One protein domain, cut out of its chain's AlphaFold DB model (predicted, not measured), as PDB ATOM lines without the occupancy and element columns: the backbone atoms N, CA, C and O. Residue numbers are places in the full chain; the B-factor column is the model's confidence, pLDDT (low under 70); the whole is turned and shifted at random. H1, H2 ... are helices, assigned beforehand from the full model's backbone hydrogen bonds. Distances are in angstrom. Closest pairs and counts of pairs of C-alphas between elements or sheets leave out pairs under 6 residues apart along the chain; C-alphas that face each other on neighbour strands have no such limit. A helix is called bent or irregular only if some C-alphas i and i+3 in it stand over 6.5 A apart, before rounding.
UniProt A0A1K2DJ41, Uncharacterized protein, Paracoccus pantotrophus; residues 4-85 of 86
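AT A GLANCE: This is residues 4 to 85 of the 86 residues of an uncharacterized protein of Paracoccus pantotrophus (UniProt A0A1K2DJ41). One long helix, H1, makes the length: its first part, residues 4 to 18, sticks out as a bare arm, and its later part runs into a compact body of four short helices. There H3 and H5 pack on H1 from two sides, with H2 crossing H3 and with H4 making a corner with H5. The printed part has 82 residues with five named helices, H1 to H5 in order, and no named strand; the class is all helix. It is only just loose, close to compact, with a radius of gyration of the C-alphas of 14.4 A, and elongated, spanning 46 by 28 by 19 A.

HOW THE PARTS SIT: Begin with H1, residues 4 to 33, and look at its residues 23 to 31, which alone touch H3, residues 48 to 55; the closest C-alphas, of Gln 27 and Phe 55, are 5.3 A apart, and the lines are about perpendicular at 75 degrees. H2, residues 37 to 44, touches H3, about perpendicular at 77 degrees, with the C-alphas of Pro 37 and Ala 51 closest at 5.2 A. H1 and H2 are close but not clearly touching, with the C-alphas of Ile 30 and Ala 40 closest at 7.5 A. H5, residues 73 to 84, touches H1 with its residues 79 to 83 alone, and H1 touches H5 with its residues 22 to 29 alone; the closest C-alphas, of Val 25 and Leu 83, are 6.4 A apart. These two run opposite ways at a tilt of 37 degrees, only just steep. H4, residues 64 to 71, and H5 touch only at the corner, where the C-alphas of Ile 70 and Arg 76 are closest at 4.5 A. H4 is apart from H1 and from H3. In H2, H3 and H4 every O i to N i+4 pair is within hydrogen-bond range; in H1 25 of 26 are, and in H5 6 of 8.

IN THESE COORDINATES: Find C-alpha 4 at (271.015, 165.032, 295.010); from there H1 runs 43.8 A to C-alpha 33 at (236.605, 154.165, 270.205). H2, H3 and H4 follow, with eight residues each. H5 measures 16.9 A, ends at C-alpha 84, (242.520, 167.032, 280.600), and is irregular: C-alphas 74 and 77 are 7.4 A apart.

THE WHOLE: Look for the two C-alphas farthest apart at Arg 4 and Glu 35, 47.1 A. Without residues 4 to 18, which stand free, the body spans 27 by 24 by 21 A. The printed part has no cut and no long link; the link from H3 to H4 is short, and the others are tight. Residues 4 to 16 and residue 85 have pLDDT under 70, and the mean of the printed part is 85.4.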
ATOM      1  N   ARG A   4     271.179 165.288 296.455       53.19
ATOM      2  CA  ARG A   4     271.015 165.032 295.010       53.19
ATOM      3  C   ARG A   4     270.426 163.658 294.673       53.19
ATOM      4  O   ARG A   4     269.872 163.479 293.597       53.19
ATOM      5  N   LYS A   5     270.550 162.663 295.561       53.28
ATOM      6  CA  LYS A   5     270.000 161.314 295.316       53.28
ATOM      7  C   LYS A   5     268.493 161.236 295.589       53.28
ATOM      8  O   LYS A   5     267.805 160.444 294.950       53.28
ATOM      9  N   PHE A   6     267.986 162.060 296.509       54.53
ATOM     10  CA  PHE A   6     266.560 162.108 296.834       54.53
ATOM     11  C   PHE A   6     265.745 162.791 295.726       54.53
ATOM     12  O   PHE A   6     264.679 162.287 295.383       54.53
ATOM     13  N   SER A   7     266.283 163.837 295.085       66.06
ATOM     14  CA  SER A   7     265.621 164.499 293.949       66.06
ATOM     15  C   SER A   7     265.487 163.587 292.725       66.06
ATOM     16  O   SER A   7     264.417 163.519 292.132       66.06
ATOM     17  N   ALA A   8     266.518 162.803 292.388       69.75
ATOM     18  CA  ALA A   8     266.471 161.882 291.248       69.75
ATOM     19  C   ALA A   8     265.466 160.728 291.438       69.75
ATOM     20  O   ALA A   8     264.849 160.272 290.473       69.75
ATOM     21  N   ARG A   9     265.290 160.237 292.677       69.38
ATOM     22  CA  ARG A   9     264.282 159.211 292.994       69.38
ATOM     23  C   ARG A   9     262.867 159.782 292.921       69.38
ATOM     24  O   ARG A   9     262.017 159.140 292.315       69.38
ATOM     25  N   ALA A  10     262.632 160.953 293.512       66.38
ATOM     26  CA  ALA A  10     261.334 161.627 293.461       66.38
ATOM     27  C   ALA A  10     260.923 161.929 292.012       66.38
ATOM     28  O   ALA A  10     259.852 161.516 291.585       66.38
ATOM     29  N   GLN A  11     261.834 162.489 291.214       67.06
ATOM     30  CA  GLN A  11     261.600 162.768 289.797       67.06
ATOM     31  C   GLN A  11     261.316 161.496 288.978       67.06
ATOM     32  O   GLN A  11     260.438 161.484 288.122       67.06
ATOM     33  N   ARG A  12     262.020 160.386 289.246       61.50
ATOM     34  CA  ARG A  12     261.704 159.092 288.612       61.50
ATOM     35  C   ARG A  12     260.314 158.586 288.984       61.50
ATOM     36  O   ARG A  12     259.633 158.049 288.117       61.50
ATOM     37  N   LEU A  13     259.917 158.714 290.249       66.69
ATOM     38  CA  LEU A  13     258.587 158.313 290.706       66.69
ATOM     39  C   LEU A  13     257.501 159.157 290.030       66.69
ATOM     40  O   LEU A  13     256.558 158.579 289.508       66.69
ATOM     41  N   GLU A  14     257.688 160.475 289.936       69.75
ATOM     42  CA  GLU A  14     256.784 161.381 289.214       69.75
ATOM     43  C   GLU A  14     256.634 160.996 287.734       69.75
ATOM     44  O   GLU A  14     255.520 160.869 287.229       69.75
ATOM     45  N   VAL A  15     257.743 160.717 287.041       67.56
ATOM     46  CA  VAL A  15     257.721 160.272 285.637       67.56
ATOM     47  C   VAL A  15     256.990 158.936 285.477       67.56
ATOM     48  O   VAL A  15     256.226 158.765 284.527       67.56
ATOM     49  N   LEU A  16     257.199 157.985 286.392       69.62
ATOM     50  CA  LEU A  16     256.491 156.703 286.369       69.62
ATOM     51  C   LEU A  16     254.991 156.895 286.598       69.62
ATOM     52  O   LEU A  16     254.198 156.309 285.862       69.62
ATOM     53  N   THR A  17     254.604 157.754 287.544       81.62
ATOM     54  CA  THR A  17     253.192 158.076 287.788       81.62
ATOM     55  C   THR A  17     252.556 158.793 286.602       81.62
ATOM     56  O   THR A  17     251.438 158.460 286.223       81.62
ATOM     57  N   PHE A  18     253.285 159.701 285.944       80.31
ATOM     58  CA  PHE A  18     252.812 160.371 284.737       80.31
ATOM     59  C   PHE A  18     252.620 159.379 283.590       80.31
ATOM     60  O   PHE A  18     251.568 159.363 282.964       80.31
ATOM     61  N   ARG A  19     253.598 158.502 283.338       82.88
ATOM     62  CA  ARG A  19     253.501 157.489 282.278       82.88
ATOM     63  C   ARG A  19     252.348 156.515 282.527       82.88
ATOM     64  O   ARG A  19     251.654 156.159 281.584       82.88
ATOM     65  N   GLN A  20     252.135 156.099 283.773       86.25
ATOM     66  CA  GLN A  20     250.994 155.259 284.145       86.25
ATOM     67  C   GLN A  20     249.667 155.981 283.914       86.25
ATOM     68  O   GLN A  20     248.766 155.421 283.300       86.25
ATOM     69  N   HIS A  21     249.560 157.235 284.359       84.88
ATOM     70  CA  HIS A  21     248.376 158.050 284.117       84.88
ATOM     71  C   HIS A  21     248.102 158.209 282.615       84.88
ATOM     72  O   HIS A  21     246.994 157.941 282.160       84.88
ATOM     73  N   PHE A  22     249.129 158.552 281.839       85.19
ATOM     74  CA  PHE A  22     249.043 158.718 280.392       85.19
ATOM     75  C   PHE A  22     248.593 157.433 279.687       85.19
ATOM     76  O   PHE A  22     247.681 157.472 278.865       85.19
ATOM     77  N   ASN A  23     249.170 156.284 280.048       91.38
ATOM     78  CA  ASN A  23     248.737 154.988 279.531       91.38
ATOM     79  C   ASN A  23     247.259 154.707 279.836       91.38
ATOM     80  O   ASN A  23     246.530 154.279 278.950       91.38
ATOM     81  N   ASN A  24     246.809 154.975 281.065       90.69
ATOM     82  CA  ASN A  24     245.426 154.726 281.472       90.69
ATOM     83  C   ASN A  24     244.427 155.616 280.724       90.69
ATOM     84  O   ASN A  24     243.343 155.162 280.364       90.69
ATOM     85  N   VAL A  25     244.771 156.884 280.487       89.62
ATOM     86  CA  VAL A  25     243.925 157.789 279.696       89.62
ATOM     87  C   VAL A  25     243.783 157.263 278.271       89.62
ATOM     88  O   VAL A  25     242.670 157.136 277.766       89.62
ATOM     89  N   TRP A  26     244.893 156.884 277.641       91.31
ATOM     90  CA  TRP A  26     244.863 156.362 276.280       91.31
ATOM     91  C   TRP A  26     244.150 155.025 276.153       91.31
ATOM     92  O   TRP A  26     243.400 154.839 275.201       91.31
ATOM     93  N   GLN A  27     244.321 154.132 277.124       94.38
ATOM     94  CA  GLN A  27     243.561 152.891 277.193       94.38
ATOM     95  C   GLN A  27     242.054 153.177 277.133       94.38
ATOM     96  O   GLN A  27     241.339 152.570 276.343       94.38
ATOM     97  N   ARG A  28     241.567 154.143 277.922       92.06
ATOM     98  CA  ARG A  28     240.145 154.519 277.934       92.06
ATOM     99  C   ARG A  28     239.676 155.072 276.594       92.06
ATOM    100  O   ARG A  28     238.590 154.709 276.164       92.06
ATOM    101  N   ILE A  29     240.475 155.927 275.951       90.31
ATOM    102  CA  ILE A  29     240.153 156.487 274.629       90.31
ATOM    103  C   ILE A  29     240.053 155.368 273.591       90.31
ATOM    104  O   ILE A  29     239.104 155.319 272.817       90.31
ATOM    105  N   ILE A  30     241.015 154.447 273.579       91.81
ATOM    106  CA  ILE A  30     241.039 153.348 272.615       91.81
ATOM    107  C   ILE A  30     239.861 152.392 272.852       91.81
ATOM    108  O   ILE A  30     239.119 152.117 271.914       91.81
ATOM    109  N   CYS A  31     239.622 151.966 274.093       93.12
ATOM    110  CA  CYS A  31     238.521 151.056 274.425       93.12
ATOM    111  C   CYS A  31     237.124 151.678 274.260       93.12
ATOM    112  O   CYS A  31     236.142 150.945 274.199       93.12
ATOM    113  N   SER A  32     236.999 153.009 274.229       90.25
ATOM    114  CA  SER A  32     235.728 153.681 273.921       90.25
ATOM    115  C   SER A  32     235.526 153.915 272.424       90.25
ATOM    116  O   SER A  32     234.393 154.112 271.990       90.25
ATOM    117  N   SER A  33     236.613 153.893 271.646       88.38
ATOM    118  CA  SER A  33     236.605 154.165 270.205       88.38
ATOM    119  C   SER A  33     236.562 152.892 269.355       88.38
ATOM    120  O   SER A  33     236.124 152.946 268.209       88.38
ATOM    121  N   PHE A  34     237.017 151.758 269.894       92.06
ATOM    122  CA  PHE A  34     237.127 150.484 269.183       92.06
ATOM    123  C   PHE A  34     236.571 149.337 270.027       92.06
ATOM    124  O   PHE A  34     236.817 149.270 271.231       92.06
ATOM    125  N   GLU A  35     235.855 148.413 269.386       94.25
ATOM    126  CA  GLU A  35     235.269 147.244 270.051       94.25
ATOM    127  C   GLU A  35     236.333 146.188 270.369       94.25
ATOM    128  O   GLU A  35     236.332 145.604 271.454       94.25
ATOM    129  N   THR A  36     237.278 145.975 269.449       96.25
ATOM    130  CA  THR A  36     238.354 144.997 269.619       96.25
ATOM    131  C   THR A  36     239.743 145.592 269.353       96.25
ATOM    132  O   THR A  36     239.886 146.542 268.575       96.25
ATOM    133  N   PRO A  37     240.813 145.008 269.933       96.25
ATOM    134  CA  PRO A  37     242.187 145.373 269.586       96.25
ATOM    135  C   PRO A  37     242.493 145.226 268.092       96.25
ATOM    136  O   PRO A  37     243.289 145.989 267.551       96.25
ATOM    137  N   ALA A  38     241.853 144.271 267.411       96.25
ATOM    138  CA  ALA A  38     242.045 144.050 265.982       96.25
ATOM    139  C   ALA A  38     241.551 145.242 265.144       96.25
ATOM    140  O   ALA A  38     242.249 145.656 264.219       96.25
ATOM    141  N   ASP A  39     240.413 145.843 265.505       95.56
ATOM    142  CA  ASP A  39     239.874 147.021 264.810       95.56
ATOM    143  C   ASP A  39     240.832 148.209 264.921       95.56
ATOM    144  O   ASP A  39     241.145 148.871 263.929       95.56
ATOM    145  N   ALA A  40     241.370 148.431 266.123       93.56
ATOM    146  CA  ALA A  40     242.374 149.459 266.360       93.56
ATOM    147  C   ALA A  40     243.676 149.173 265.593       93.56
ATOM    148  O   ALA A  40     244.263 150.089 265.016       93.56
ATOM    149  N   ALA A  41     244.129 147.917 265.543       94.69
ATOM    150  CA  ALA A  41     245.334 147.531 264.809       94.69
ATOM    151  C   ALA A  41     245.215 147.841 263.309       94.69
ATOM    152  O   ALA A  41     246.111 148.462 262.733       94.69
ATOM    153  N   VAL A  42     244.081 147.474 262.700       95.56
ATOM    154  CA  VAL A  42     243.781 147.766 261.291       95.56
ATOM    155  C   VAL A  42     243.708 149.270 261.054       95.56
ATOM    156  O   VAL A  42     244.323 149.768 260.113       95.56
ATOM    157  N   PHE A  43     243.002 150.000 261.917       92.06
ATOM    158  CA  PHE A  43     242.826 151.442 261.783       92.06
ATOM    159  C   PHE A  43     244.152 152.210 261.869       92.06
ATOM    160  O   PHE A  43     244.452 153.045 261.017       92.06
ATOM    161  N   PHE A  44     244.969 151.924 262.887       89.75
ATOM    162  CA  PHE A  44     246.231 152.631 263.106       89.75
ATOM    163  C   PHE A  44     247.392 152.093 262.262       89.75
ATOM    164  O   PHE A  44     248.438 152.745 262.221       89.75
ATOM    165  N   GLY A  45     247.222 150.944 261.599       91.62
ATOM    166  CA  GLY A  45     248.267 150.290 260.812       91.62
ATOM    167  C   GLY A  45     249.410 149.753 261.676       91.62
ATOM    168  O   GLY A  45     250.577 149.927 261.328       91.62
ATOM    169  N   VAL A  46     249.085 149.152 262.823       92.31
ATOM    170  CA  VAL A  46     250.058 148.590 263.776       92.31
ATOM    171  C   VAL A  46     249.864 147.087 263.949       92.31
ATOM    172  O   VAL A  46     248.818 146.540 263.608       92.31
ATOM    173  N   ASP A  47     250.860 146.411 264.523       94.75
ATOM    174  CA  ASP A  47     250.732 144.995 264.863       94.75
ATOM    175  C   ASP A  47     249.612 144.752 265.895       94.75
ATOM    176  O   ASP A  47     249.477 145.542 266.839       94.75
ATOM    177  N   PRO A  48     248.873 143.625 265.811       93.44
ATOM    178  CA  PRO A  48     247.821 143.284 266.773       93.44
ATOM    179  C   PRO A  48     248.286 143.315 268.232       93.44
ATOM    180  O   PRO A  48     247.596 143.850 269.093       93.44
ATOM    181  N   SER A  49     249.506 142.840 268.502       95.88
ATOM    182  CA  SER A  49     250.093 142.865 269.847       95.88
ATOM    183  C   SER A  49     250.335 144.286 270.364       95.88
ATOM    184  O   SER A  49     250.276 144.537 271.566       95.88
ATOM    185  N   THR A  50     250.592 145.252 269.478       95.06
ATOM    186  CA  THR A  50     250.718 146.664 269.859       95.06
ATOM    187  C   THR A  50     249.364 147.217 270.287       95.06
ATOM    188  O   THR A  50     249.282 147.854 271.336       95.06
ATOM    189  N   ALA A  51     248.303 146.919 269.535       95.31
ATOM    190  CA  ALA A  51     246.950 147.326 269.895       95.31
ATOM    191  C   ALA A  51     246.461 146.650 271.190       95.31
ATOM    192  O   ALA A  51     245.888 147.323 272.044       95.31
ATOM    193  N   GLU A  52     246.757 145.363 271.403       97.38
ATOM    194  CA  GLU A  52     246.481 144.669 272.672       97.38
ATOM    195  C   GLU A  52     247.149 145.375 273.857       97.38
ATOM    196  O   GLU A  52     246.512 145.636 274.877       97.38
ATOM    197  N   ASN A  53     248.415 145.777 273.712       96.62
ATOM    198  CA  ASN A  53     249.114 146.510 274.766       96.62
ATOM    199  C   ASN A  53     248.454 147.866 275.091       96.62
ATOM    200  O   ASN A  53     248.513 148.288 276.250       96.62
ATOM    201  N   TRP A  54     247.818 148.529 274.116       95.19
ATOM    202  CA  TRP A  54     247.034 149.750 274.348       95.19
ATOM    203  C   TRP A  54     245.738 149.459 275.100       95.19
ATOM    204  O   TRP A  54     245.447 150.143 276.077       95.19
ATOM    205  N   PHE A  55     245.001 148.420 274.696       95.50
ATOM    206  CA  PHE A  55     243.772 147.972 275.370       95.50
ATOM    207  C   PHE A  55     244.016 147.553 276.822       95.50
ATOM    208  O   PHE A  55     243.165 147.749 277.690       95.50
ATOM    209  N   GLU A  56     245.196 147.013 277.113       95.19
ATOM    210  CA  GLU A  56     245.602 146.626 278.462       95.19
ATOM    211  C   GLU A  56     246.278 147.758 279.258       95.19
ATOM    212  O   GLU A  56     246.624 147.572 280.425       95.19
ATOM    213  N   GLY A  57     246.515 148.927 278.651       93.75
ATOM    214  CA  GLY A  57     247.196 150.055 279.302       93.75
ATOM    215  C   GLY A  57     248.684 149.812 279.601       93.75
ATOM    216  O   GLY A  57     249.305 150.542 280.382       93.75
ATOM    217  N   ARG A  58     249.306 148.799 278.982       93.12
ATOM    218  CA  ARG A  58     250.744 148.502 279.146       93.12
ATOM    219  C   ARG A  58     251.612 149.586 278.506       93.12
ATOM    220  O   ARG A  58     252.661 149.964 279.044       93.12
ATOM    221  N   ASN A  59     251.169 150.118 277.373       90.88
ATOM    222  CA  ASN A  59     251.725 151.298 276.718       90.88
ATOM    223  C   ASN A  59     250.597 152.114 276.061       90.88
ATOM    224  O   ASN A  59     249.431 151.741 276.121       90.88
ATOM    225  N   ALA A  60     250.953 153.258 275.488       91.12
ATOM    226  CA  ALA A  60     250.032 154.158 274.808       91.12
ATOM    227  C   ALA A  60     250.436 154.312 273.334       91.12
ATOM    228  O   ALA A  60     251.624 154.138 273.020       91.12
ATOM    229  N   PRO A  61     249.499 154.680 272.443       89.25
ATOM    230  CA  PRO A  61     249.836 155.121 271.101       89.25
ATOM    231  C   PRO A  61     250.811 156.302 271.151       89.25
ATOM    232  O   PRO A  61     250.797 157.128 272.067       89.25
ATOM    233  N   GLN A  62     251.691 156.370 270.154       84.94
ATOM    234  CA  GLN A  62     252.677 157.438 269.998       84.94
ATOM    235  C   GLN A  62     252.697 157.940 268.556       84.94
ATOM    236  O   GLN A  62     252.256 157.251 267.635       84.94
ATOM    237  N   GLY A  63     253.238 159.144 268.360       84.88
ATOM    238  CA  GLY A  63     253.446 159.714 267.032       84.88
ATOM    239  C   GLY A  63     252.139 159.873 266.255       84.88
ATOM    240  O   GLY A  63     251.228 160.565 266.707       84.88
ATOM    241  N   TRP A  64     252.065 159.231 265.088       82.50
ATOM    242  CA  TRP A  64     250.957 159.359 264.138       82.50
ATOM    243  C   TRP A  64     249.580 159.079 264.761       82.50
ATOM    244  O   TRP A  64     248.672 159.870 264.537       82.50
ATOM    245  N   GLY A  65     249.419 158.030 265.578       80.69
ATOM    246  CA  GLY A  65     248.103 157.679 266.137       80.69
ATOM    247  C   GLY A  65     247.544 158.760 267.069       80.69
ATOM    248  O   GLY A  65     246.361 159.084 267.022       80.69
ATOM    249  N   VAL A  66     248.425 159.395 267.847       84.38
ATOM    250  CA  VAL A  66     248.078 160.554 268.684       84.38
ATOM    251  C   VAL A  66     247.779 161.776 267.817       84.38
ATOM    252  O   VAL A  66     246.796 162.476 268.054       84.38
ATOM    253  N   ALA A  67     248.613 162.029 266.805       85.06
ATOM    254  CA  ALA A  67     248.426 163.152 265.894       85.06
ATOM    255  C   ALA A  67     247.087 163.052 265.153       85.06
ATOM    256  O   ALA A  67     246.357 164.035 265.099       85.06
ATOM    257  N   TRP A  68     246.724 161.865 264.660       86.88
ATOM    258  CA  TRP A  68     245.459 161.637 263.972       86.88
ATOM    259  C   TRP A  68     244.273 162.005 264.868       86.88
ATOM    260  O   TRP A  68     243.484 162.868 264.493       86.88
ATOM    261  N   LEU A  69     244.211 161.460 266.087       83.75
ATOM    262  CA  LEU A  69     243.087 161.688 267.003       83.75
ATOM    263  C   LEU A  69     242.918 163.157 267.423       83.75
ATOM    264  O   LEU A  69     241.797 163.601 267.670       83.75
ATOM    265  N   ILE A  70     244.008 163.927 267.478       86.00
ATOM    266  CA  ILE A  70     243.975 165.357 267.825       86.00
ATOM    267  C   ILE A  70     243.690 166.238 266.598       86.00
ATOM    268  O   ILE A  70     243.082 167.301 266.728       86.00
ATOM    269  N   SER A  71     244.141 165.838 265.409       87.94
ATOM    270  CA  SER A  71     244.000 166.631 264.182       87.94
ATOM    271  C   SER A  71     242.625 166.520 263.523       87.94
ATOM    272  O   SER A  71     242.292 167.381 262.710       87.94
ATOM    273  N   HIS A  72     241.829 165.510 263.871       86.56
ATOM    274  CA  HIS A  72     240.520 165.259 263.270       86.56
ATOM    275  C   HIS A  72     239.386 165.831 264.142       86.56
ATOM    276  O   HIS A  72     239.292 165.467 265.318       86.56
ATOM    277  N   PRO A  73     238.542 166.750 263.623       88.38
ATOM    278  CA  PRO A  73     237.513 167.437 264.414       88.38
ATOM    279  C   PRO A  73     236.569 166.506 265.182       88.38
ATOM    280  O   PRO A  73     236.170 166.827 266.299       88.38
ATOM    281  N   GLU A  74     236.236 165.356 264.603       86.50
ATOM    282  CA  GLU A  74     235.317 164.365 265.157       86.50
ATOM    283  C   GLU A  74     235.845 163.676 266.421       86.50
ATOM    284  O   GLU A  74     235.061 163.327 267.301       86.50
ATOM    285  N   THR A  75     237.164 163.516 266.552       85.25
ATOM    286  CA  THR A  75     237.796 162.867 267.712       85.25
ATOM    287  C   THR A  75     238.489 163.852 268.641       85.25
ATOM    288  O   THR A  75     238.746 163.524 269.803       85.25
ATOM    289  N   ARG A  76     238.793 165.063 268.161       88.44
ATOM    290  CA  ARG A  76     239.633 166.041 268.854       88.44
ATOM    291  C   ARG A  76     239.108 166.410 270.234       88.44
ATOM    292  O   ARG A  76     239.846 166.280 271.204       88.44
ATOM    293  N   GLU A  77     237.865 166.871 270.332       88.56
ATOM    294  CA  GLU A  77     237.326 167.392 271.597       88.56
ATOM    295  C   GLU A  77     237.224 166.296 272.662       88.56
ATOM    296  O   GLU A  77     237.653 166.495 273.797       88.56
ATOM    297  N   ALA A  78     236.754 165.105 272.282       85.50
ATOM    298  CA  ALA A  78     236.696 163.954 273.181       85.50
ATOM    299  C   ALA A  78     238.097 163.523 273.651       85.50
ATOM    300  O   ALA A  78     238.308 163.260 274.835       85.50
ATOM    301  N   THR A  79     239.072 163.512 272.737       87.44
ATOM    302  CA  THR A  79     240.472 163.181 273.045       87.44
ATOM    303  C   THR A  79     241.084 164.207 274.001       87.44
ATOM    304  O   THR A  79     241.715 163.833 274.989       87.44
ATOM    305  N   LEU A  80     240.882 165.505 273.750       87.50
ATOM    306  CA  LEU A  80     241.397 166.578 274.605       87.50
ATOM    307  C   LEU A  80     240.737 166.578 275.989       87.50
ATOM    308  O   LEU A  80     241.441 166.746 276.983       87.50
ATOM    309  N   ALA A  81     239.427 166.337 276.073       86.19
ATOM    310  CA  ALA A  81     238.715 166.223 277.344       86.19
ATOM    311  C   ALA A  81     239.243 165.052 278.192       86.19
ATOM    312  O   ALA A  81     239.536 165.228 279.374       86.19
ATOM    313  N   ALA A  82     239.455 163.886 277.573       83.94
ATOM    314  CA  ALA A  82     240.023 162.720 278.247       83.94
ATOM    315  C   ALA A  82     241.456 162.973 278.752       83.94
ATOM    316  O   ALA A  82     241.804 162.557 279.858       83.94
ATOM    317  N   LEU A  83     242.280 163.692 277.979       80.50
ATOM    318  CA  LEU A  83     243.637 164.089 278.378       80.50
ATOM    319  C   LEU A  83     243.658 165.146 279.490       80.50
ATOM    320  O   LEU A  83     244.591 165.158 280.291       80.50
ATOM    321  N   ALA A  84     242.650 166.018 279.555       81.56
ATOM    322  CA  ALA A  84     242.520 167.032 280.600       81.56
ATOM    323  C   ALA A  84     242.030 166.464 281.948       81.56
ATOM    324  O   ALA A  84     242.099 167.167 282.956       81.56
ATOM    325  N   GLY A  85     241.574 165.205 281.981       65.81
ATOM    326  CA  GLY A  85     241.116 164.533 283.198       65.81
ATOM    327  C   GLY A  85     239.705 164.922 283.651       65.81
ATOM    328  O   GLY A  85     239.448 164.895 284.856       65.81
TER     329      GLY A  85